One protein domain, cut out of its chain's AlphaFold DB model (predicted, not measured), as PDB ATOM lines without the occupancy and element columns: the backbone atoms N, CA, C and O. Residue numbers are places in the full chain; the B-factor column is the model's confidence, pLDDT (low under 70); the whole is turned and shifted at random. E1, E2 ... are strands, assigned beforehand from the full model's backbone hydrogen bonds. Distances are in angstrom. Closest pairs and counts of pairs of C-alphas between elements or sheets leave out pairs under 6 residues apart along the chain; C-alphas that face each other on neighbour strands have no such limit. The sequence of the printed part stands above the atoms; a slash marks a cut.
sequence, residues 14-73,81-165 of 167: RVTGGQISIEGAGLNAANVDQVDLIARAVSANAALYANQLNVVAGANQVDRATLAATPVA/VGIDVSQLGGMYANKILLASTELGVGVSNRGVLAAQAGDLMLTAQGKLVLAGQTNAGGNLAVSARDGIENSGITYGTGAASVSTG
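What this domain is: This is residues 14 to 73 and 81 to 165 of the 167 residues of an uncharacterized protein of Cupriavidus sp. UYMSc13B (UniProt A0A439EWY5). The chain is wound in stacked turns, a solenoid with a roughly triangular cross-section: E1, E3, E7, E9, E12 and E15 lie side by side as one wall, while the sharply bent E2, E4 and E8, continued by E10, E13, E16 and by E11, E14, E17, make the other two. A small hairpin, E5 and E6, lies to one side of this coil, near E2 and E4. The printed part has 145 residues with 17 named strands, E1 to E17 in order along the chain, and no named helix; the class is all strand. One sheet has the order E1, E3, E7, E9, E12, E15, all parallel; the branched sheet of nine has parallel neighbours, and E5 and E6 are antiparallel. The whole is compact, with a radius of gyration of the C-alphas of 13.7 A and spans of 37 by 36 by 28 A.

How they stand to each other: E1, residues 19 to 22, is an edge strand parallel to its neighbour E3, residues 41 to 44; N 22 and O 43 are 2.9 A apart, within hydrogen-bond range. E2, residues 27 to 39, bends by 138 degrees at residue 31. Its parallel neighbour E4, residues 47 to 57, bends by 117 degrees at residue 51; N 37 and O 54 are 2.8 A apart. The closest C-alphas of E3 and E4 are those of Ala 41 and Ala 57, 5.3 A apart. E5, residues 60 to 63, and E6, residues 69 to 71, form a hairpin, with N 61 and O 70 2.8 A apart. E7, residues 81 to 85, is parallel to its neighbour E3, with N 44 and O 84 2.8 A apart. E8, residues 90 to 100, bends by 126 degrees at residue 94. On one side of E8 is E4, with N 55 and O 97 2.8 A apart. On the other side are E10, residues 112 to 115, with N 91 and O 112 2.8 A apart, and E11, residues 120 to 124, with N 98 and O 121 2.8 A apart. E9, residues 106 to 109, is parallel to its neighbour E7, with N 85 and O 108 2.8 A apart. E12, residues 128 to 130, and the edge strand E15, residues 148 to 150, complete that sheet. E13, residues 133 to 136, is the parallel neighbour of E10 and of the edge strand E16, residues 153 to 156, with N 113 and O 133 2.8 A apart and N 134 and O 153 2.8 A apart; E14, residues 140 to 144, is the parallel neighbour of E11 and of the edge strand E17, residues 160 to 164, with N 122 and O 141 2.9 A apart and N 142 and O 161 2.9 A apart. The two large sheets form a sandwich, two sheets face to face, with strands at 31 degrees.

Where its parts are: E1 begins at C-alpha 19 (272.351, 238.075, 356.517), and E17 ends at C-alpha 164 (285.054, 218.806, 343.738). From first to last C-alpha, E2 measures 16.5 A, E4 18.3 A and E8 17.0 A.

The domain as a whole: The C-alphas farthest apart are those of Ala 73 and Thr 157, at 38.4 A. Residues 74 to 80 are not printed, and C-alphas 73 and 81 are 16.8 A apart across the cut. The links that are printed whole are tight. The mean pLDDT of the printed part is 98.0, and no printed residue is under 70.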
ATOM      1  N   ARG A  14     262.058 234.919 347.738       98.25
ATOM      2  CA  ARG A  14     263.024 235.642 346.907       98.25
ATOM      3  C   ARG A  14     264.084 236.304 347.779       98.25
ATOM      4  O   ARG A  14     263.791 237.255 348.506       98.25
ATOM      5  N   VAL A  15     265.309 235.822 347.680       98.38
ATOM      6  CA  VAL A  15     266.497 236.289 348.387       98.38
ATOM      7  C   VAL A  15     267.418 236.976 347.390       98.38
ATOM      8  O   VAL A  15     267.896 236.358 346.448       98.38
ATOM      9  N   THR A  16     267.686 238.259 347.597       97.81
ATOM     10  CA  THR A  16     268.663 239.023 346.800       97.81
ATOM     11  C   THR A  16     269.757 239.645 347.674       97.81
ATOM     12  O   THR A  16     270.720 240.208 347.162       97.81
ATOM     13  N   GLY A  17     269.632 239.532 348.998       96.75
ATOM     14  CA  GLY A  17     270.487 240.144 350.009       96.75
ATOM     15  C   GLY A  17     270.110 239.658 351.409       96.75
ATOM     16  O   GLY A  17     269.275 238.763 351.555       96.75
ATOM     17  N   GLY A  18     270.701 240.280 352.428       97.19
ATOM     18  CA  GLY A  18     270.427 239.987 353.835       97.19
ATOM     19  C   GLY A  18     271.318 238.893 354.424       97.19
ATOM     20  O   GLY A  18     271.751 237.973 353.725       97.19
ATOM     21  N   GLN A  19     271.574 239.018 355.724       98.00
ATOM     22  CA  GLN A  19     272.351 238.075 356.517       98.00
ATOM     23  C   GLN A  19     271.540 237.631 357.735       98.00
ATOM     24  O   GLN A  19     270.879 238.453 358.368       98.00
ATOM     25  N   ILE A  20     271.611 236.342 358.061       98.75
ATOM     26  CA  ILE A  20     271.168 235.808 359.352       98.75
ATOM     27  C   ILE A  20     272.413 235.569 360.208       98.75
ATOM     28  O   ILE A  20     273.361 234.937 359.743       98.75
ATOM     29  N   SER A  21     272.399 236.041 361.454       98.56
ATOM     30  CA  SER A  21     273.486 235.821 362.412       98.56
ATOM     31  C   SER A  21     272.947 235.169 363.678       98.56
ATOM     32  O   SER A  21     272.012 235.679 364.295       98.56
ATOM     33  N   ILE A  22     273.530 234.031 364.054       98.69
ATOM     34  CA  ILE A  22     273.258 233.344 365.318       98.69
ATOM     35  C   ILE A  22     274.363 233.720 366.298       98.69
ATOM     36  O   ILE A  22     275.523 233.360 366.096       98.69
ATOM     37  N   GLU A  23     274.005 234.452 367.349       98.38
ATOM     38  CA  GLU A  23     274.950 235.084 368.276       98.38
ATOM     39  C   GLU A  23     274.524 234.903 369.740       98.38
ATOM     40  O   GLU A  23     273.441 234.392 370.038       98.38
ATOM     41  N   GLY A  24     275.378 235.341 370.671       98.00
ATOM     42  CA  GLY A  24     275.075 235.367 372.102       98.00
ATOM     43  C   GLY A  24     274.753 233.980 372.661       98.00
ATOM     44  O   GLY A  24     275.578 233.075 372.602       98.00
ATOM     45  N   ALA A  25     273.544 233.821 373.207       97.94
ATOM     46  CA  ALA A  25     273.071 232.545 373.752       97.94
ATOM     47  C   ALA A  25     272.786 231.478 372.676       97.94
ATOM     48  O   ALA A  25     272.568 230.316 373.015       97.94
ATOM     49  N   GLY A  26     272.790 231.857 371.394       98.44
ATOM     50  CA  GLY A  26     272.495 230.961 370.287       98.44
ATOM     51  C   GLY A  26     271.000 230.757 370.048       98.44
ATOM     52  O   GLY A  26     270.163 231.559 370.462       98.44
ATOM     53  N   LEU A  27     270.668 229.673 369.348       98.62
ATOM     54  CA  LEU A  27     269.299 229.278 369.031       98.62
ATOM     55  C   LEU A  27     269.059 227.846 369.509       98.62
ATOM     56  O   LEU A  27     269.679 226.912 369.009       98.62
ATOM     57  N   ASN A  28     268.121 227.658 370.436       98.38
ATOM     58  CA  ASN A  28     267.633 226.329 370.787       98.38
ATOM     59  C   ASN A  28     266.244 226.112 370.181       98.38
ATOM     60  O   ASN A  28     265.254 226.643 370.674       98.38
ATOM     61  N   ALA A  29     266.205 225.333 369.106       98.00
ATOM     62  CA  ALA A  29     265.013 224.941 368.371       98.00
ATOM     63  C   ALA A  29     264.887 223.405 368.312       98.00
ATOM     64  O   ALA A  29     264.286 222.845 367.397       98.00
ATOM     65  N   ALA A  30     265.448 222.693 369.296       94.75
ATOM     66  CA  ALA A  30     265.366 221.233 369.377       94.75
ATOM     67  C   ALA A  30     263.936 220.714 369.643       94.75
ATOM     68  O   ALA A  30     263.685 219.513 369.579       94.75
ATOM     69  N   ASN A  31     262.992 221.606 369.950       95.94
ATOM     70  CA  ASN A  31     261.582 221.299 370.179       95.94
ATOM     71  C   ASN A  31     260.691 221.477 368.937       95.94
ATOM     72  O   ASN A  31     259.488 221.247 369.040       95.94
ATOM     73  N   VAL A  32     261.237 221.920 367.799       97.38
ATOM     74  CA  VAL A  32     260.505 222.006 366.526       97.38
ATOM     75  C   VAL A  32     261.065 221.005 365.526       97.38
ATOM     76  O   VAL A  32     262.237 220.632 365.601       97.38
ATOM     77  N   ASP A  33     260.235 220.576 364.579       98.06
ATOM     78  CA  ASP A  33     260.616 219.540 363.616       98.06
ATOM     79  C   ASP A  33     261.735 220.005 362.674       98.06
ATOM     80  O   ASP A  33     262.650 219.243 362.360       98.06
ATOM     81  N   GLN A  34     261.686 221.269 362.244       98.00
ATOM     82  CA  GLN A  34     262.581 221.807 361.226       98.00
ATOM     83  C   GLN A  34     262.858 223.298 361.427       98.00
ATOM     84  O   GLN A  34     261.964 224.074 361.772       98.00
ATOM     85  N   VAL A  35     264.100 223.693 361.150       98.69
ATOM     86  CA  VAL A  35     264.540 225.082 361.016       98.69
ATOM     87  C   VAL A  35     265.117 225.277 359.621       98.69
ATOM     88  O   VAL A  35     266.069 224.594 359.245       98.69
ATOM     89  N   ASP A  36     264.581 226.255 358.893       98.69
ATOM     90  CA  ASP A  36     265.095 226.683 357.594       98.69
ATOM     91  C   ASP A  36     265.685 228.090 357.707       98.69
ATOM     92  O   ASP A  36     264.979 229.053 358.013       98.69
ATOM     93  N   LEU A  37     266.983 228.227 357.442       98.75
ATOM     94  CA  LEU A  37     267.657 229.517 357.333       98.75
ATOM     95  C   LEU A  37     267.854 229.844 355.853       98.75
ATOM     96  O   LEU A  37     268.688 229.246 355.175       98.75
ATOM     97  N   ILE A  38     267.068 230.793 355.353       98.69
ATOM     98  CA  ILE A  38     267.048 231.186 353.941       98.69
ATOM     99  C   ILE A  38     267.458 232.659 353.846       98.69
ATOM    100  O   ILE A  38     266.679 233.555 354.176       98.69
ATOM    101  N   ALA A  39     268.696 232.918 353.427       98.69
ATOM    102  CA  ALA A  39     269.278 234.262 353.350       98.69
ATOM    103  C   ALA A  39     270.396 234.318 352.305       98.69
ATOM    104  O   ALA A  39     270.775 233.296 351.745       98.69
ATOM    105  N   ARG A  40     270.949 235.503 352.008       98.38
ATOM    106  CA  ARG A  40     272.111 235.564 351.106       98.38
ATOM    107  C   ARG A  40     273.384 235.086 351.804       98.38
ATOM    108  O   ARG A  40     274.213 234.452 351.164       98.38
ATOM    109  N   ALA A  41     273.506 235.351 353.103       98.75
ATOM    110  CA  ALA A  41     274.564 234.813 353.951       98.75
ATOM    111  C   ALA A  41     274.022 234.389 355.324       98.75
ATOM    112  O   ALA A  41     273.063 234.974 355.834       98.75
ATOM    113  N   VAL A  42     274.656 233.399 355.944       98.88
ATOM    114  CA  VAL A  42     274.341 232.914 357.290       98.88
ATOM    115  C   VAL A  42     275.631 232.781 358.091       98.88
ATOM    116  O   VAL A  42     276.594 232.187 357.614       98.88
ATOM    117  N   SER A  43     275.648 233.318 359.309       98.81
ATOM    118  CA  SER A  43     276.750 233.136 360.255       98.81
ATOM    119  C   SER A  43     276.273 232.480 361.549       98.81
ATOM    120  O   SER A  43     275.215 232.819 362.083       98.81
ATOM    121  N   ALA A  44     277.056 231.531 362.055       98.75
ATOM    122  CA  ALA A  44     276.858 230.895 363.347       98.75
ATOM    123  C   ALA A  44     278.062 231.183 364.252       98.75
ATOM    124  O   ALA A  44     279.097 230.513 364.200       98.75
ATOM    125  N   ASN A  45     277.901 232.202 365.095       98.50
ATOM    126  CA  ASN A  45     278.870 232.631 366.103       98.50
ATOM    127  C   ASN A  45     278.561 232.076 367.503       98.50
ATOM    128  O   ASN A  45     279.344 232.251 368.430       98.50
ATOM    129  N   ALA A  46     277.425 231.395 367.639       98.69
ATOM    130  CA  ALA A  46     276.981 230.668 368.819       98.69
ATOM    131  C   ALA A  46     276.355 229.327 368.396       98.69
ATOM    132  O   ALA A  46     276.275 229.011 367.203       98.69
ATOM    133  N   ALA A  47     275.930 228.521 369.368       98.69
ATOM    134  CA  ALA A  47     275.328 227.223 369.100       98.69
ATOM    135  C   ALA A  47     273.897 227.353 368.545       98.69
ATOM    136  O   ALA A  47     273.071 228.097 369.074       98.69
ATOM    137  N   LEU A  48     273.592 226.589 367.500       98.81
ATOM    138  CA  LEU A  48     272.251 226.368 366.973       98.81
ATOM    139  C   LEU A  48     271.897 224.891 367.136       98.81
ATOM    140  O   LEU A  48     272.612 224.031 366.627       98.81
ATOM    141  N   TYR A  49     270.779 224.607 367.798       98.81
ATOM    142  CA  TYR A  49     270.236 223.263 367.983       98.81
ATOM    143  C   TYR A  49     268.893 223.125 367.260       98.81
ATOM    144  O   TYR A  49     268.023 223.973 367.443       98.81
ATOM    145  N   ALA A  50     268.703 222.063 366.474       98.69
ATOM    146  CA  ALA A  50     267.457 221.769 365.754       98.69
ATOM    147  C   ALA A  50     267.227 220.251 365.607       98.69
ATOM    148  O   ALA A  50     268.140 219.466 365.837       98.69
ATOM    149  N   ASN A  51     266.034 219.808 365.192       98.56
ATOM    150  CA  ASN A  51     265.843 218.418 364.747       98.56
ATOM    151  C   ASN A  51     266.322 218.241 363.299       98.56
ATOM    152  O   ASN A  51     267.303 217.542 363.055       98.56
ATOM    153  N   GLN A  52     265.684 218.918 362.346       98.75
ATOM    154  CA  GLN A  52     266.187 219.097 360.984       98.75
ATOM    155  C   GLN A  52     266.664 220.539 360.812       98.75
ATOM    156  O   GLN A  52     265.923 221.476 361.104       98.75
ATOM    157  N   LEU A  53     267.878 220.724 360.302       98.88
ATOM    158  CA  LEU A  53     268.388 222.036 359.917       98.88
ATOM    159  C   LEU A  53     268.621 222.087 358.412       98.88
ATOM    160  O   LEU A  53     269.364 221.260 357.879       98.88
ATOM    161  N   ASN A  54     268.046 223.086 357.753       98.88
ATOM    162  CA  ASN A  54     268.370 223.425 356.376       98.88
ATOM    163  C   ASN A  54     268.875 224.866 356.307       98.88
ATOM    164  O   ASN A  54     268.266 225.780 356.860       98.88
ATOM    165  N   VAL A  55     269.982 225.086 355.608       98.88
ATOM    166  CA  VAL A  55     270.517 226.416 355.326       98.88
ATOM    167  C   VAL A  55     270.682 226.557 353.825       98.88
ATOM    168  O   VAL A  55     271.461 225.826 353.214       98.88
ATOM    169  N   VAL A  56     269.964 227.508 353.236       98.81
ATOM    170  CA  VAL A  56     270.076 227.868 351.820       98.81
ATOM    171  C   VAL A  56     270.599 229.296 351.747       98.81
ATOM    172  O   VAL A  56     269.866 230.258 351.989       98.81
ATOM    173  N   ALA A  57     271.888 229.413 351.445       98.75
ATOM    174  CA  ALA A  57     272.615 230.661 351.316       98.75
ATOM    175  C   ALA A  57     272.837 231.035 349.843       98.75
ATOM    176  O   ALA A  57     273.203 230.199 349.016       98.75
ATOM    177  N   GLY A  58     272.647 232.312 349.526       98.44
ATOM    178  CA  GLY A  58     272.902 232.902 348.211       98.44
ATOM    179  C   GLY A  58     271.701 233.671 347.662       98.44
ATOM    180  O   GLY A  58     270.594 233.615 348.209       98.44
ATOM    181  N   ALA A  59     271.909 234.410 346.575       98.38
ATOM    182  CA  ALA A  59     270.820 235.064 345.858       98.38
ATOM    183  C   ALA A  59     269.967 234.038 345.080       98.38
ATOM    184  O   ALA A  59     270.338 233.588 343.996       98.38
ATOM    185  N   ASN A  60     268.806 233.672 345.631       98.00
ATOM    186  CA  ASN A  60     267.926 232.634 345.087       98.00
ATOM    187  C   ASN A  60     266.445 233.014 345.142       98.00
ATOM    188  O   ASN A  60     266.007 233.780 345.997       98.00
ATOM    189  N   GLN A  61     265.636 232.388 344.297       98.44
ATOM    190  CA  GLN A  61     264.254 232.072 344.624       98.44
ATOM    191  C   GLN A  61     264.216 230.650 345.193       98.44
ATOM    192  O   GLN A  61     264.571 229.703 344.495       98.44
ATOM    193  N   VAL A  62     263.817 230.517 346.453       98.56
ATOM    194  CA  VAL A  62     263.757 229.241 347.175       98.56
ATOM    195  C   VAL A  62     262.307 228.808 347.288       98.56
ATOM    196  O   VAL A  62     261.502 229.523 347.884       98.56
ATOM    197  N   ASP A  63     261.967 227.667 346.702       98.25
ATOM    198  CA  ASP A  63     260.634 227.076 346.818       98.25
ATOM    199  C   ASP A  63     260.309 226.773 348.288       98.25
ATOM    200  O   ASP A  63     261.144 226.224 349.009       98.25
ATOM    201  N   ARG A  64     259.103 227.122 348.751       96.38
ATOM    202  CA  ARG A  64     258.716 226.895 350.149       96.38
ATOM    203  C   ARG A  64     258.762 225.390 350.444       96.38
ATOM    204  O   ARG A  64     259.297 224.976 351.468       96.38
ATOM    205  N   ALA A  65     258.099 224.568 349.638       94.75
ATOM    206  CA  ALA A  65     257.813 223.181 350.002       94.75
ATOM    207  C   ALA A  65     259.053 222.285 349.948       94.75
ATOM    208  O   ALA A  65     259.207 221.402 350.787       94.75
ATOM    209  N   THR A  66     259.916 222.518 348.965       96.94
ATOM    210  CA  THR A  66     261.036 221.636 348.624       96.94
ATOM    211  C   THR A  66     262.396 222.220 348.979       96.94
ATOM    212  O   THR A  66     263.387 221.494 348.948       96.94
ATOM    213  N   LEU A  67     262.460 223.522 349.279       98.00
ATOM    214  CA  LEU A  67     263.699 224.288 349.432       98.00
ATOM    215  C   LEU A  67     264.582 224.303 348.174       98.00
ATOM    216  O   LEU A  67     265.749 224.690 348.240       98.00
ATOM    217  N   ALA A  68     264.035 223.925 347.014       97.88
ATOM    218  CA  ALA A  68     264.745 224.009 345.750       97.88
ATOM    219  C   ALA A  68     265.132 225.468 345.465       97.88
ATOM    220  O   ALA A  68     264.281 226.360 345.428       97.88
ATOM    221  N   ALA A  69     266.429 225.705 345.271       98.00
ATOM    222  CA  ALA A  69     266.989 227.031 345.065       98.00
ATOM    223  C   ALA A  69     267.245 227.282 343.575       98.00
ATOM    224  O   ALA A  69     268.071 226.617 342.953       98.00
ATOM    225  N   THR A  70     266.546 228.264 343.007       97.88
ATOM    226  CA  THR A  70     266.803 228.762 341.651       97.88
ATOM    227  C   THR A  70     267.576 230.077 341.742       97.88
ATOM    228  O   THR A  70     267.053 231.015 342.349       97.88
ATOM    229  N   PRO A  71     268.781 230.197 341.157       97.00
ATOM    230  CA  PRO A  71     269.565 231.426 341.237       97.00
ATOM    231  C   PRO A  71     268.811 232.653 340.708       97.00
ATOM    232  O   PRO A  71     268.103 232.585 339.702       97.00
ATOM    233  N   VAL A  72     268.990 233.795 341.370       97.75
ATOM    234  CA  VAL A  72     268.527 235.111 340.901       97.75
ATOM    235  C   VAL A  72     269.657 236.132 341.037       97.75
ATOM    236  O   VAL A  72     270.661 235.880 341.694       97.75
ATOM    237  N   ALA A  73     269.500 237.312 340.438       96.38
ATOM    238  CA  ALA A  73     270.468 238.388 340.627       96.38
ATOM    239  C   ALA A  73     270.476 238.873 342.091       96.38
ATOM    240  O   ALA A  73     269.438 239.266 342.634       96.38
ATOM    241  N   VAL A  81     281.790 234.532 351.800       97.50
ATOM    242  CA  VAL A  81     281.337 233.280 352.416       97.50
ATOM    243  C   VAL A  81     279.819 233.340 352.592       97.50
ATOM    244  O   VAL A  81     279.294 234.310 353.135       97.50
ATOM    245  N   GLY A  82     279.115 232.312 352.121       98.31
ATOM    246  CA  GLY A  82     277.659 232.196 352.214       98.31
ATOM    247  C   GLY A  82     277.210 231.565 353.527       98.31
ATOM    248  O   GLY A  82     276.190 231.963 354.082       98.31
ATOM    249  N   ILE A  83     277.985 230.614 354.054       98.88
ATOM    250  CA  ILE A  83     277.750 229.989 355.361       98.88
ATOM    251  C   ILE A  83     279.063 230.002 356.142       98.88
ATOM    252  O   ILE A  83     280.045 229.410 355.694       98.88
ATOM    253  N   ASP A  84     279.079 230.676 357.286       98.81
ATOM    254  CA  ASP A  84     280.257 230.807 358.147       98.81
ATOM    255  C   ASP A  84     279.947 230.302 359.561       98.81
ATOM    256  O   ASP A  84     279.078 230.838 360.248       98.81
ATOM    257  N   VAL A  85     280.635 229.251 360.001       98.88
ATOM    258  CA  VAL A  85     280.536 228.708 361.359       98.88
ATOM    259  C   VAL A  85     281.844 228.991 362.077       98.88
ATOM    260  O   VAL A  85     282.884 228.400 361.770       98.88
ATOM    261  N   SER A  86     281.791 229.897 363.049       98.50
ATOM    262  CA  SER A  86     282.973 230.323 363.799       98.50
ATOM    263  C   SER A  86     283.469 229.239 364.762       98.50
ATOM    264  O   SER A  86     282.737 228.317 365.103       98.50
ATOM    265  N   GLN A  87     284.684 229.404 365.294       97.94
ATOM    266  CA  GLN A  87     285.258 228.494 366.302       97.94
ATOM    267  C   GLN A  87     284.449 228.412 367.608       97.94
ATOM    268  O   GLN A  87     284.556 227.421 368.323       97.94
ATOM    269  N   LEU A  88     283.664 229.447 367.929       95.00
ATOM    270  CA  LEU A  88     282.792 229.483 369.111       95.00
ATOM    271  C   LEU A  88     281.360 229.027 368.798       95.00
ATOM    272  O   LEU A  88     280.552 228.852 369.709       95.00
ATOM    273  N   GLY A  89     281.039 228.870 367.514       98.06
ATOM    274  CA  GLY A  89     279.723 228.483 367.044       98.06
ATOM    275  C   GLY A  89     279.622 227.001 366.718       98.06
ATOM    276  O   GLY A  89     280.604 226.258 366.656       98.06
ATOM    277  N   GLY A  90     278.395 226.579 366.448       98.56
ATOM    278  CA  GLY A  90     278.142 225.251 365.922       98.56
ATOM    279  C   GLY A  90     276.694 225.070 365.510       98.56
ATOM    280  O   GLY A  90     275.801 225.716 366.049       98.56
ATOM    281  N   MET A  91     276.464 224.191 364.547       98.88
ATOM    282  CA  MET A  91     275.141 223.759 364.124       98.88
ATOM    283  C   MET A  91     274.991 222.279 364.458       98.88
ATOM    284  O   MET A  91     275.733 221.431 363.958       98.88
ATOM    285  N   TYR A  92     274.025 221.981 365.316       98.75
ATOM    286  CA  TYR A  92     273.773 220.660 365.864       98.75
ATOM    287  C   TYR A  92     272.339 220.267 365.525       98.75
ATOM    288  O   TYR A  92     271.392 220.929 365.951       98.75
ATOM    289  N   ALA A  93     272.166 219.194 364.764       98.81
ATOM    290  CA  ALA A  93     270.836 218.690 364.453       98.81
ATOM    291  C   ALA A  93     270.827 217.175 364.284       98.81
ATOM    292  O   ALA A  93     271.885 216.559 364.218       98.81
ATOM    293  N   ASN A  94     269.658 216.547 364.187       98.50
ATOM    294  CA  ASN A  94     269.589 215.136 363.803       98.50
ATOM    295  C   ASN A  94     269.991 214.954 362.337       98.50
ATOM    296  O   ASN A  94     270.707 214.005 362.026       98.50
ATOM    297  N   LYS A  95     269.596 215.884 361.461       98.69
ATOM    298  CA  LYS A  95     269.976 215.921 360.044       98.69
ATOM    299  C   LYS A  95     270.251 217.360 359.609       98.69
ATOM    300  O   LYS A  95     269.580 218.286 360.064       98.69
ATOM    301  N   ILE A  96     271.254 217.541 358.749       98.88
ATOM    302  CA  ILE A  96     271.738 218.857 358.310       98.88
ATOM    303  C   ILE A  96     271.839 218.902 356.781       98.88
ATOM    304  O   ILE A  96     272.454 218.031 356.166       98.88
ATOM    305  N   LEU A  97     271.289 219.956 356.173       98.81
ATOM    306  CA  LEU A  97     271.528 220.333 354.780       98.81
ATOM    307  C   LEU A  97     272.028 221.774 354.722       98.81
ATOM    308  O   LEU A  97     271.352 222.685 355.185       98.81
ATOM    309  N   LEU A  98     273.193 221.989 354.121       98.88
ATOM    310  CA  LEU A  98     273.797 223.303 353.925       98.88
ATOM    311  C   LEU A  98     274.104 223.500 352.436       98.88
ATOM    312  O   LEU A  98     274.810 222.693 351.827       98.88
ATOM    313  N   ALA A  99     273.597 224.575 351.846       98.69
ATOM    314  CA  ALA A  99     273.817 224.905 350.446       98.69
ATOM    315  C   ALA A  99     274.200 226.378 350.294       98.69
ATOM    316  O   ALA A  99     273.378 227.256 350.531       98.69
ATOM    317  N   SER A 100     275.437 226.646 349.872       98.44
ATOM    318  CA  SER A 100     275.850 227.953 349.345       98.44
ATOM    319  C   SER A 100     275.776 227.903 347.824       98.44
ATOM    320  O   SER A 100     276.550 227.185 347.191       98.44
ATOM    321  N   THR A 101     274.817 228.608 347.230       97.75
ATOM    322  CA  THR A 101     274.441 228.419 345.818       97.75
ATOM    323  C   THR A 101     274.932 229.524 344.884       97.75
ATOM    324  O   THR A 101     274.866 229.366 343.666       97.75
ATOM    325  N   GLU A 102     275.410 230.647 345.422       97.06
ATOM    326  CA  GLU A 102     275.905 231.766 344.618       97.06
ATOM    327  C   GLU A 102     277.325 231.456 344.105       97.06
ATOM    328  O   GLU A 102     278.182 230.981 344.851       97.06
ATOM    329  N   LEU A 103     277.569 231.671 342.809       95.75
ATOM    330  CA  LEU A 103     278.830 231.307 342.157       95.75
ATOM    331  C   LEU A 103     280.021 232.036 342.798       95.75
ATOM    332  O   LEU A 103     280.004 233.258 342.934       95.75
ATOM    333  N   GLY A 104     281.060 231.286 343.165       95.88
ATOM    334  CA  GLY A 104     282.244 231.790 343.863       95.88
ATOM    335  C   GLY A 104     282.047 232.010 345.367       95.88
ATOM    336  O   GLY A 104     283.005 232.336 346.064       95.88
ATOM    337  N   VAL A 105     280.834 231.810 345.897       98.19
ATOM    338  CA  VAL A 105     280.526 232.021 347.315       98.19
ATOM    339  C   VAL A 105     280.702 230.724 348.097       98.19
ATOM    340  O   VAL A 105     279.991 229.732 347.907       98.19
ATOM    341  N   GLY A 106     281.683 230.741 348.996       98.12
ATOM    342  CA  GLY A 106     282.134 229.562 349.722       98.12
ATOM    343  C   GLY A 106     281.379 229.240 351.011       98.12
ATOM    344  O   GLY A 106     280.440 229.929 351.410       98.12
ATOM    345  N   VAL A 107     281.855 228.201 351.695       98.81
ATOM    346  CA  VAL A 107     281.471 227.849 353.069       98.81
ATOM    347  C   VAL A 107     282.727 227.761 353.930       98.81
ATOM    348  O   VAL A 107     283.727 227.180 353.508       98.81
ATOM    349  N   SER A 108     282.677 228.308 355.144       98.81
ATOM    350  CA  SER A 108     283.720 228.137 356.154       98.81
ATOM    351  C   SER A 108     283.134 227.493 357.402       98.81
ATOM    352  O   SER A 108     282.212 228.023 358.009       98.81
ATOM    353  N   ASN A 109     283.666 226.342 357.795       98.81
ATOM    354  CA  ASN A 109     283.381 225.722 359.076       98.81
ATOM    355  C   ASN A 109     284.666 225.643 359.900       98.81
ATOM    356  O   ASN A 109     285.539 224.815 359.631       98.81
ATOM    357  N   ARG A 110     284.773 226.495 360.920       98.81
ATOM    358  CA  ARG A 110     285.830 226.465 361.941       98.81
ATOM    359  C   ARG A 110     285.314 226.009 363.310       98.81
ATOM    360  O   ARG A 110     286.125 225.846 364.217       98.81
ATOM    361  N   GLY A 111     284.001 225.843 363.456       98.81
ATOM    362  CA  GLY A 111     283.329 225.367 364.664       98.81
ATOM    363  C   GLY A 111     282.909 223.913 364.531       98.81
ATOM    364  O   GLY A 111     283.725 223.050 364.207       98.81
ATOM    365  N   VAL A 112     281.629 223.640 364.783       98.88
ATOM    366  CA  VAL A 112     281.066 222.286 364.699       98.88
ATOM    367  C   VAL A 112     279.857 222.250 363.769       98.88
ATOM    368  O   VAL A 112     278.911 223.012 363.932       98.88
ATOM    369  N   LEU A 113     279.858 221.311 362.831       98.94
ATOM    370  CA  LEU A 113     278.683 220.859 362.097       98.94
ATOM    371  C   LEU A 113     278.440 219.401 362.475       98.94
ATOM    372  O   LEU A 113     279.223 218.534 362.094       98.94
ATOM    373  N   ALA A 114     277.376 219.130 363.225       98.75
ATOM    374  CA  ALA A 114     277.099 217.799 363.752       98.75
ATOM    375  C   ALA A 114     275.665 217.363 363.434       98.75
ATOM    376  O   ALA A 114     274.721 217.770 364.114       98.75
ATOM    377  N   ALA A 115     275.518 216.495 362.429       98.81
ATOM    378  CA  ALA A 115     274.302 215.716 362.228       98.81
ATOM    379  C   ALA A 115     274.382 214.467 363.121       98.81
ATOM    380  O   ALA A 115     275.184 213.575 362.872       98.81
ATOM    381  N   GLN A 116     273.617 214.424 364.208       97.88
ATOM    382  CA  GLN A 116     273.790 213.454 365.294       97.88
ATOM    383  C   GLN A 116     273.253 212.061 364.955       97.88
ATOM    384  O   GLN A 116     273.864 211.066 365.335       97.88
ATOM    385  N   ALA A 117     272.127 211.988 364.243       96.69
ATOM    386  CA  ALA A 117     271.417 210.732 363.986       96.69
ATOM    387  C   ALA A 117     271.302 210.384 362.494       96.69
ATOM    388  O   ALA A 117     271.059 209.231 362.150       96.69
ATOM    389  N   GLY A 118     271.457 211.367 361.609       98.12
ATOM    390  CA  GLY A 118     271.221 211.231 360.179       98.12
ATOM    391  C   GLY A 118     272.296 211.897 359.335       98.12
ATOM    392  O   GLY A 118     273.449 212.051 359.746       98.12
ATOM    393  N   ASP A 119     271.905 212.249 358.116       98.75
ATOM    394  CA  ASP A 119     272.844 212.703 357.101       98.75
ATOM    395  C   ASP A 119     273.294 214.155 357.314       98.75
ATOM    396  O   ASP A 119     272.543 215.005 357.808       98.75
ATOM    397  N   LEU A 120     274.509 214.446 356.856       98.88
ATOM    398  CA  LEU A 120     275.000 215.802 356.645       98.88
ATOM    399  C   LEU A 120     275.301 215.970 355.156       98.88
ATOM    400  O   LEU A 120     276.193 215.313 354.616       98.88
ATOM    401  N   MET A 121     274.568 216.869 354.505       98.81
ATOM    402  CA  MET A 121     274.862 217.318 353.147       98.81
ATOM    403  C   MET A 121     275.360 218.758 353.182       98.81
ATOM    404  O   MET A 121     274.688 219.639 353.713       98.81
ATOM    405  N   LEU A 122     276.530 219.003 352.602       98.75
ATOM    406  CA  LEU A 122     277.131 220.324 352.522       98.75
ATOM    407  C   LEU A 122     277.619 220.585 351.096       98.75
ATOM    408  O   LEU A 122     278.494 219.886 350.590       98.75
ATOM    409  N   THR A 123     277.055 221.608 350.460       98.44
ATOM    410  CA  THR A 123     277.366 221.987 349.079       98.44
ATOM    411  C   THR A 123     277.753 223.457 348.986       98.44
ATOM    412  O   THR A 123     277.128 224.316 349.614       98.44
ATOM    413  N   ALA A 124     278.783 223.759 348.198       98.31
ATOM    414  CA  ALA A 124     279.228 225.125 347.947       98.31
ATOM    415  C   ALA A 124     279.505 225.367 346.457       98.31
ATOM    416  O   ALA A 124     280.276 224.643 345.831       98.31
ATOM    417  N   GLN A 125     278.947 226.441 345.902       97.38
ATOM    418  CA  GLN A 125     279.296 226.955 344.571       97.38
ATOM    419  C   GLN A 125     280.556 227.838 344.585       97.38
ATOM    420  O   GLN A 125     280.841 228.519 343.605       97.38
ATOM    421  N   GLY A 126     281.319 227.792 345.678       97.19
ATOM    422  CA  GLY A 126     282.639 228.392 345.832       97.19
ATOM    423  C   GLY A 126     283.614 227.427 346.510       97.19
ATOM    424  O   GLY A 126     283.460 226.206 346.419       97.19
ATOM    425  N   LYS A 127     284.602 227.975 347.223       97.94
ATOM    426  CA  LYS A 127     285.550 227.203 348.041       97.94
ATOM    427  C   LYS A 127     284.903 226.730 349.343       97.94
ATOM    428  O   LYS A 127     284.144 227.467 349.969       97.94
ATOM    429  N   LEU A 128     285.250 225.534 349.800       98.50
ATOM    430  CA  LEU A 128     284.760 224.984 351.061       98.50
ATOM    431  C   LEU A 128     285.918 224.704 352.022       98.50
ATOM    432  O   LEU A 128     286.847 223.972 351.692       98.50
ATOM    433  N   VAL A 129     285.867 225.300 353.212       98.75
ATOM    434  CA  VAL A 129     286.903 225.189 354.246       98.75
ATOM    435  C   VAL A 129     286.337 224.461 355.462       98.75
ATOM    436  O   VAL A 129     285.449 224.982 356.130       98.75
ATOM    437  N   LEU A 130     286.877 223.285 355.780       98.81
ATOM    438  CA  LEU A 130     286.561 222.483 356.965       98.81
ATOM    439  C   LEU A 130     287.762 222.491 357.915       98.81
ATOM    440  O   LEU A 130     288.631 221.623 357.871       98.81
ATOM    441  N   ALA A 131     287.849 223.514 358.758       98.75
ATOM    442  CA  ALA A 131     288.905 223.655 359.764       98.75
ATOM    443  C   ALA A 131     288.446 223.265 361.182       98.75
ATOM    444  O   ALA A 131     289.262 223.225 362.097       98.75
ATOM    445  N   GLY A 132     287.148 223.006 361.366       98.69
ATOM    446  CA  GLY A 132     286.548 222.542 362.616       98.69
ATOM    447  C   GLY A 132     286.140 221.066 362.573       98.69
ATOM    448  O   GLY A 132     286.822 220.229 361.984       98.69
ATOM    449  N   GLN A 133     285.008 220.741 363.191       98.69
ATOM    450  CA  GLN A 133     284.400 219.412 363.139       98.69
ATOM    451  C   GLN A 133     283.238 219.390 362.148       98.69
ATOM    452  O   GLN A 133     282.375 220.264 362.183       98.69
ATOM    453  N   THR A 134     283.210 218.388 361.273       98.81
ATOM    454  CA  THR A 134     282.102 218.122 360.348       98.81
ATOM    455  C   THR A 134     281.757 216.646 360.430       98.81
ATOM    456  O   THR A 134     282.500 215.809 359.920       98.81
ATOM    457  N   ASN A 135     280.659 216.302 361.095       97.94
ATOM    458  CA  ASN A 135     280.324 214.909 361.345       97.94
ATOM    459  C   ASN A 135     278.862 214.554 361.090       97.94
ATOM    460  O   ASN A 135     277.955 215.340 361.366       97.94
ATOM    461  N   ALA A 136     278.657 213.329 360.608       98.75
ATOM    462  CA  ALA A 136     277.343 212.741 360.381       98.75
ATOM    463  C   ALA A 136     277.206 211.390 361.094       98.75
ATOM    464  O   ALA A 136     278.068 210.521 360.964       98.75
ATOM    465  N   GLY A 137     276.101 211.216 361.818       98.62
ATOM    466  CA  GLY A 137     275.652 209.942 362.377       98.62
ATOM    467  C   GLY A 137     275.050 209.001 361.328       98.62
ATOM    468  O   GLY A 137     274.846 207.825 361.628       98.62
ATOM    469  N   GLY A 138     274.801 209.503 360.114       98.56
ATOM    470  CA  GLY A 138     274.493 208.745 358.902       98.56
ATOM    471  C   GLY A 138     275.527 208.992 357.799       98.56
ATOM    472  O   GLY A 138     276.738 208.918 358.030       98.56
ATOM    473  N   ASN A 139     275.057 209.279 356.584       98.62
ATOM    474  CA  ASN A 139     275.938 209.568 355.457       98.62
ATOM    475  C   ASN A 139     276.441 211.014 355.499       98.62
ATOM    476  O   ASN A 139     275.725 211.944 355.869       98.62
ATOM    477  N   LEU A 140     277.675 211.207 355.050       98.75
ATOM    478  CA  LEU A 140     278.282 212.509 354.842       98.75
ATOM    479  C   LEU A 140     278.484 212.736 353.341       98.75
ATOM    480  O   LEU A 140     279.171 211.963 352.671       98.75
ATOM    481  N   ALA A 141     277.919 213.817 352.814       98.62
ATOM    482  CA  ALA A 141     278.126 214.250 351.439       98.62
ATOM    483  C   ALA A 141     278.612 215.699 351.421       98.62
ATOM    484  O   ALA A 141     277.873 216.616 351.774       98.62
ATOM    485  N   VAL A 142     279.861 215.899 351.006       98.62
ATOM    486  CA  VAL A 142     280.486 217.219 350.899       98.62
ATOM    487  C   VAL A 142     280.876 217.466 349.451       98.62
ATOM    488  O   VAL A 142     281.606 216.669 348.861       98.62
ATOM    489  N   SER A 143     280.430 218.581 348.881       98.44
ATOM    490  CA  SER A 143     280.870 218.997 347.555       98.44
ATOM    491  C   SER A 143     281.133 220.493 347.456       98.44
ATOM    492  O   SER A 143     280.456 221.315 348.077       98.44
ATOM    493  N   ALA A 144     282.138 220.852 346.666       98.38
ATOM    494  CA  ALA A 144     282.466 222.245 346.398       98.38
ATOM    495  C   ALA A 144     282.911 222.443 344.954       98.38
ATOM    496  O   ALA A 144     283.570 221.580 344.374       98.38
ATOM    497  N   ARG A 145     282.576 223.591 344.374       97.38
ATOM    498  CA  ARG A 145     283.017 223.947 343.026       97.38
ATOM    499  C   ARG A 145     284.504 224.310 343.011       97.38
ATOM    500  O   ARG A 145     285.287 223.662 342.332       97.38
ATOM    501  N   ASP A 146     284.913 225.284 343.820       96.75
ATOM    502  CA  ASP A 146     286.256 225.881 343.723       96.75
ATOM    503  C   ASP A 146     287.279 225.206 344.663       96.75
ATOM    504  O   ASP A 146     288.282 225.801 345.061       96.75
ATOM    505  N   GLY A 147     287.022 223.950 345.038       97.56
ATOM    506  CA  GLY A 147     287.904 223.136 345.872       97.56
ATOM    507  C   GLY A 147     287.496 223.032 347.344       97.56
ATOM    508  O   GLY A 147     286.678 223.796 347.863       97.56
ATOM    509  N   ILE A 148     288.090 222.042 348.015       98.44
ATOM    510  CA  ILE A 148     287.862 221.721 349.426       98.44
ATOM    511  C   ILE A 148     289.198 221.755 350.166       98.44
ATOM    512  O   ILE A 148     290.130 221.042 349.801       98.44
ATOM    513  N   GLU A 149     289.270 222.537 351.239       98.44
ATOM    514  CA  GLU A 149     290.362 222.501 352.210       98.44
ATOM    515  C   GLU A 149     289.859 221.894 353.513       98.44
ATOM    516  O   GLU A 149     288.991 222.463 354.172       98.44
ATOM    517  N   ASN A 150     290.421 220.757 353.912       98.44
ATOM    518  CA  ASN A 150     290.122 220.129 355.193       98.44
ATOM    519  C   ASN A 150     291.382 220.111 356.063       98.44
ATOM    520  O   ASN A 150     292.378 219.491 355.705       98.44
ATOM    521  N   SER A 151     291.324 220.802 357.199       98.56
ATOM    522  CA  SER A 151     292.375 220.814 358.232       98.56
ATOM    523  C   SER A 151     291.848 220.407 359.611       98.56
ATOM    524  O   SER A 151     292.625 220.296 360.555       98.56
ATOM    525  N   GLY A 152     290.535 220.184 359.719       98.25
ATOM    526  CA  GLY A 152     289.873 219.709 360.921       98.25
ATOM    527  C   GLY A 152     289.525 218.222 360.850       98.25
ATOM    528  O   GLY A 152     290.172 217.431 360.161       98.25
ATOM    529  N   ILE A 153     288.479 217.835 361.578       98.12
ATOM    530  CA  ILE A 153     287.985 216.458 361.617       98.12
ATOM    531  C   ILE A 153     286.702 216.375 360.798       98.12
ATOM    532  O   ILE A 153     285.721 217.056 361.092       98.12
ATOM    533  N   THR A 154     286.701 215.495 359.800       98.12
ATOM    534  CA  THR A 154     285.547 215.250 358.935       98.12
ATOM    535  C   THR A 154     285.273 213.750 358.875       98.12
ATOM    536  O   THR A 154     286.145 213.002 358.436       98.12
ATOM    537  N   TYR A 155     284.101 213.292 359.326       96.38
ATOM    538  CA  TYR A 155     283.739 211.866 359.282       96.38
ATOM    539  C   TYR A 155     282.228 211.631 359.150       96.38
ATOM    540  O   TYR A 155     281.412 212.400 359.646       96.38
ATOM    541  N   GLY A 156     281.849 210.534 358.503       96.50
ATOM    542  CA  GLY A 156     280.505 209.962 358.579       96.50
ATOM    543  C   GLY A 156     280.603 208.572 359.196       96.50
ATOM    544  O   GLY A 156     281.599 207.882 358.985       96.50
ATOM    545  N   THR A 157     279.612 208.162 359.978       97.69
ATOM    546  CA  THR A 157     279.504 206.762 360.433       97.69
ATOM    547  C   THR A 157     279.051 205.841 359.292       97.69
ATOM    548  O   THR A 157     279.409 204.664 359.278       97.69
ATOM    549  N   GLY A 158     278.268 206.379 358.347       97.81
ATOM    550  CA  GLY A 158     277.870 205.738 357.098       97.81
ATOM    551  C   GLY A 158     278.836 206.042 355.953       97.81
ATOM    552  O   GLY A 158     280.043 206.189 356.145       97.81
ATOM    553  N   ALA A 159     278.307 206.149 354.732       97.62
ATOM    554  CA  ALA A 159     279.120 206.518 353.580       97.62
ATOM    555  C   ALA A 159     279.592 207.974 353.704       97.62
ATOM    556  O   ALA A 159     278.785 208.872 353.942       97.62
ATOM    557  N   ALA A 160     280.885 208.213 353.497       97.81
ATOM    558  CA  ALA A 160     281.453 209.551 353.388       97.81
ATOM    559  C   ALA A 160     281.907 209.796 351.946       97.81
ATOM    560  O   ALA A 160     282.750 209.071 351.419       97.81
ATOM    561  N   SER A 161     281.348 210.821 351.308       97.62
ATOM    562  CA  SER A 161     281.708 211.256 349.960       97.62
ATOM    563  C   SER A 161     282.165 212.709 349.983       97.62
ATOM    564  O   SER A 161     281.528 213.570 350.592       97.62
ATOM    565  N   VAL A 162     283.295 212.967 349.330       97.38
ATOM    566  CA  VAL A 162     283.897 214.294 349.202       97.38
ATOM    567  C   VAL A 162     284.245 214.484 347.737       97.38
ATOM    568  O   VAL A 162     284.980 213.674 347.171       97.38
ATOM    569  N   SER A 163     283.697 215.514 347.102       97.19
ATOM    570  CA  SER A 163     283.904 215.752 345.675       97.19
ATOM    571  C   SER A 163     284.121 217.223 345.359       97.19
ATOM    572  O   SER A 163     283.593 218.121 346.011       97.19
ATOM    573  N   THR A 164     284.903 217.474 344.317       96.12
ATOM    574  CA  THR A 164     285.054 218.806 343.738       96.12
ATOM    575  C   THR A 164     284.507 218.794 342.323       96.12
ATOM    576  O   THR A 164     284.838 217.895 341.546       96.12
ATOM    577  N   GLY A 165     283.680 219.776 341.973       80.75
ATOM    578  CA  GLY A 165     283.285 219.990 340.585       80.75
ATOM    579  C   GLY A 165     284.458 220.631 339.864       80.75
ATOM    580  O   GLY A 165     284.633 221.831 340.008       80.75
TER     581      GLY A 165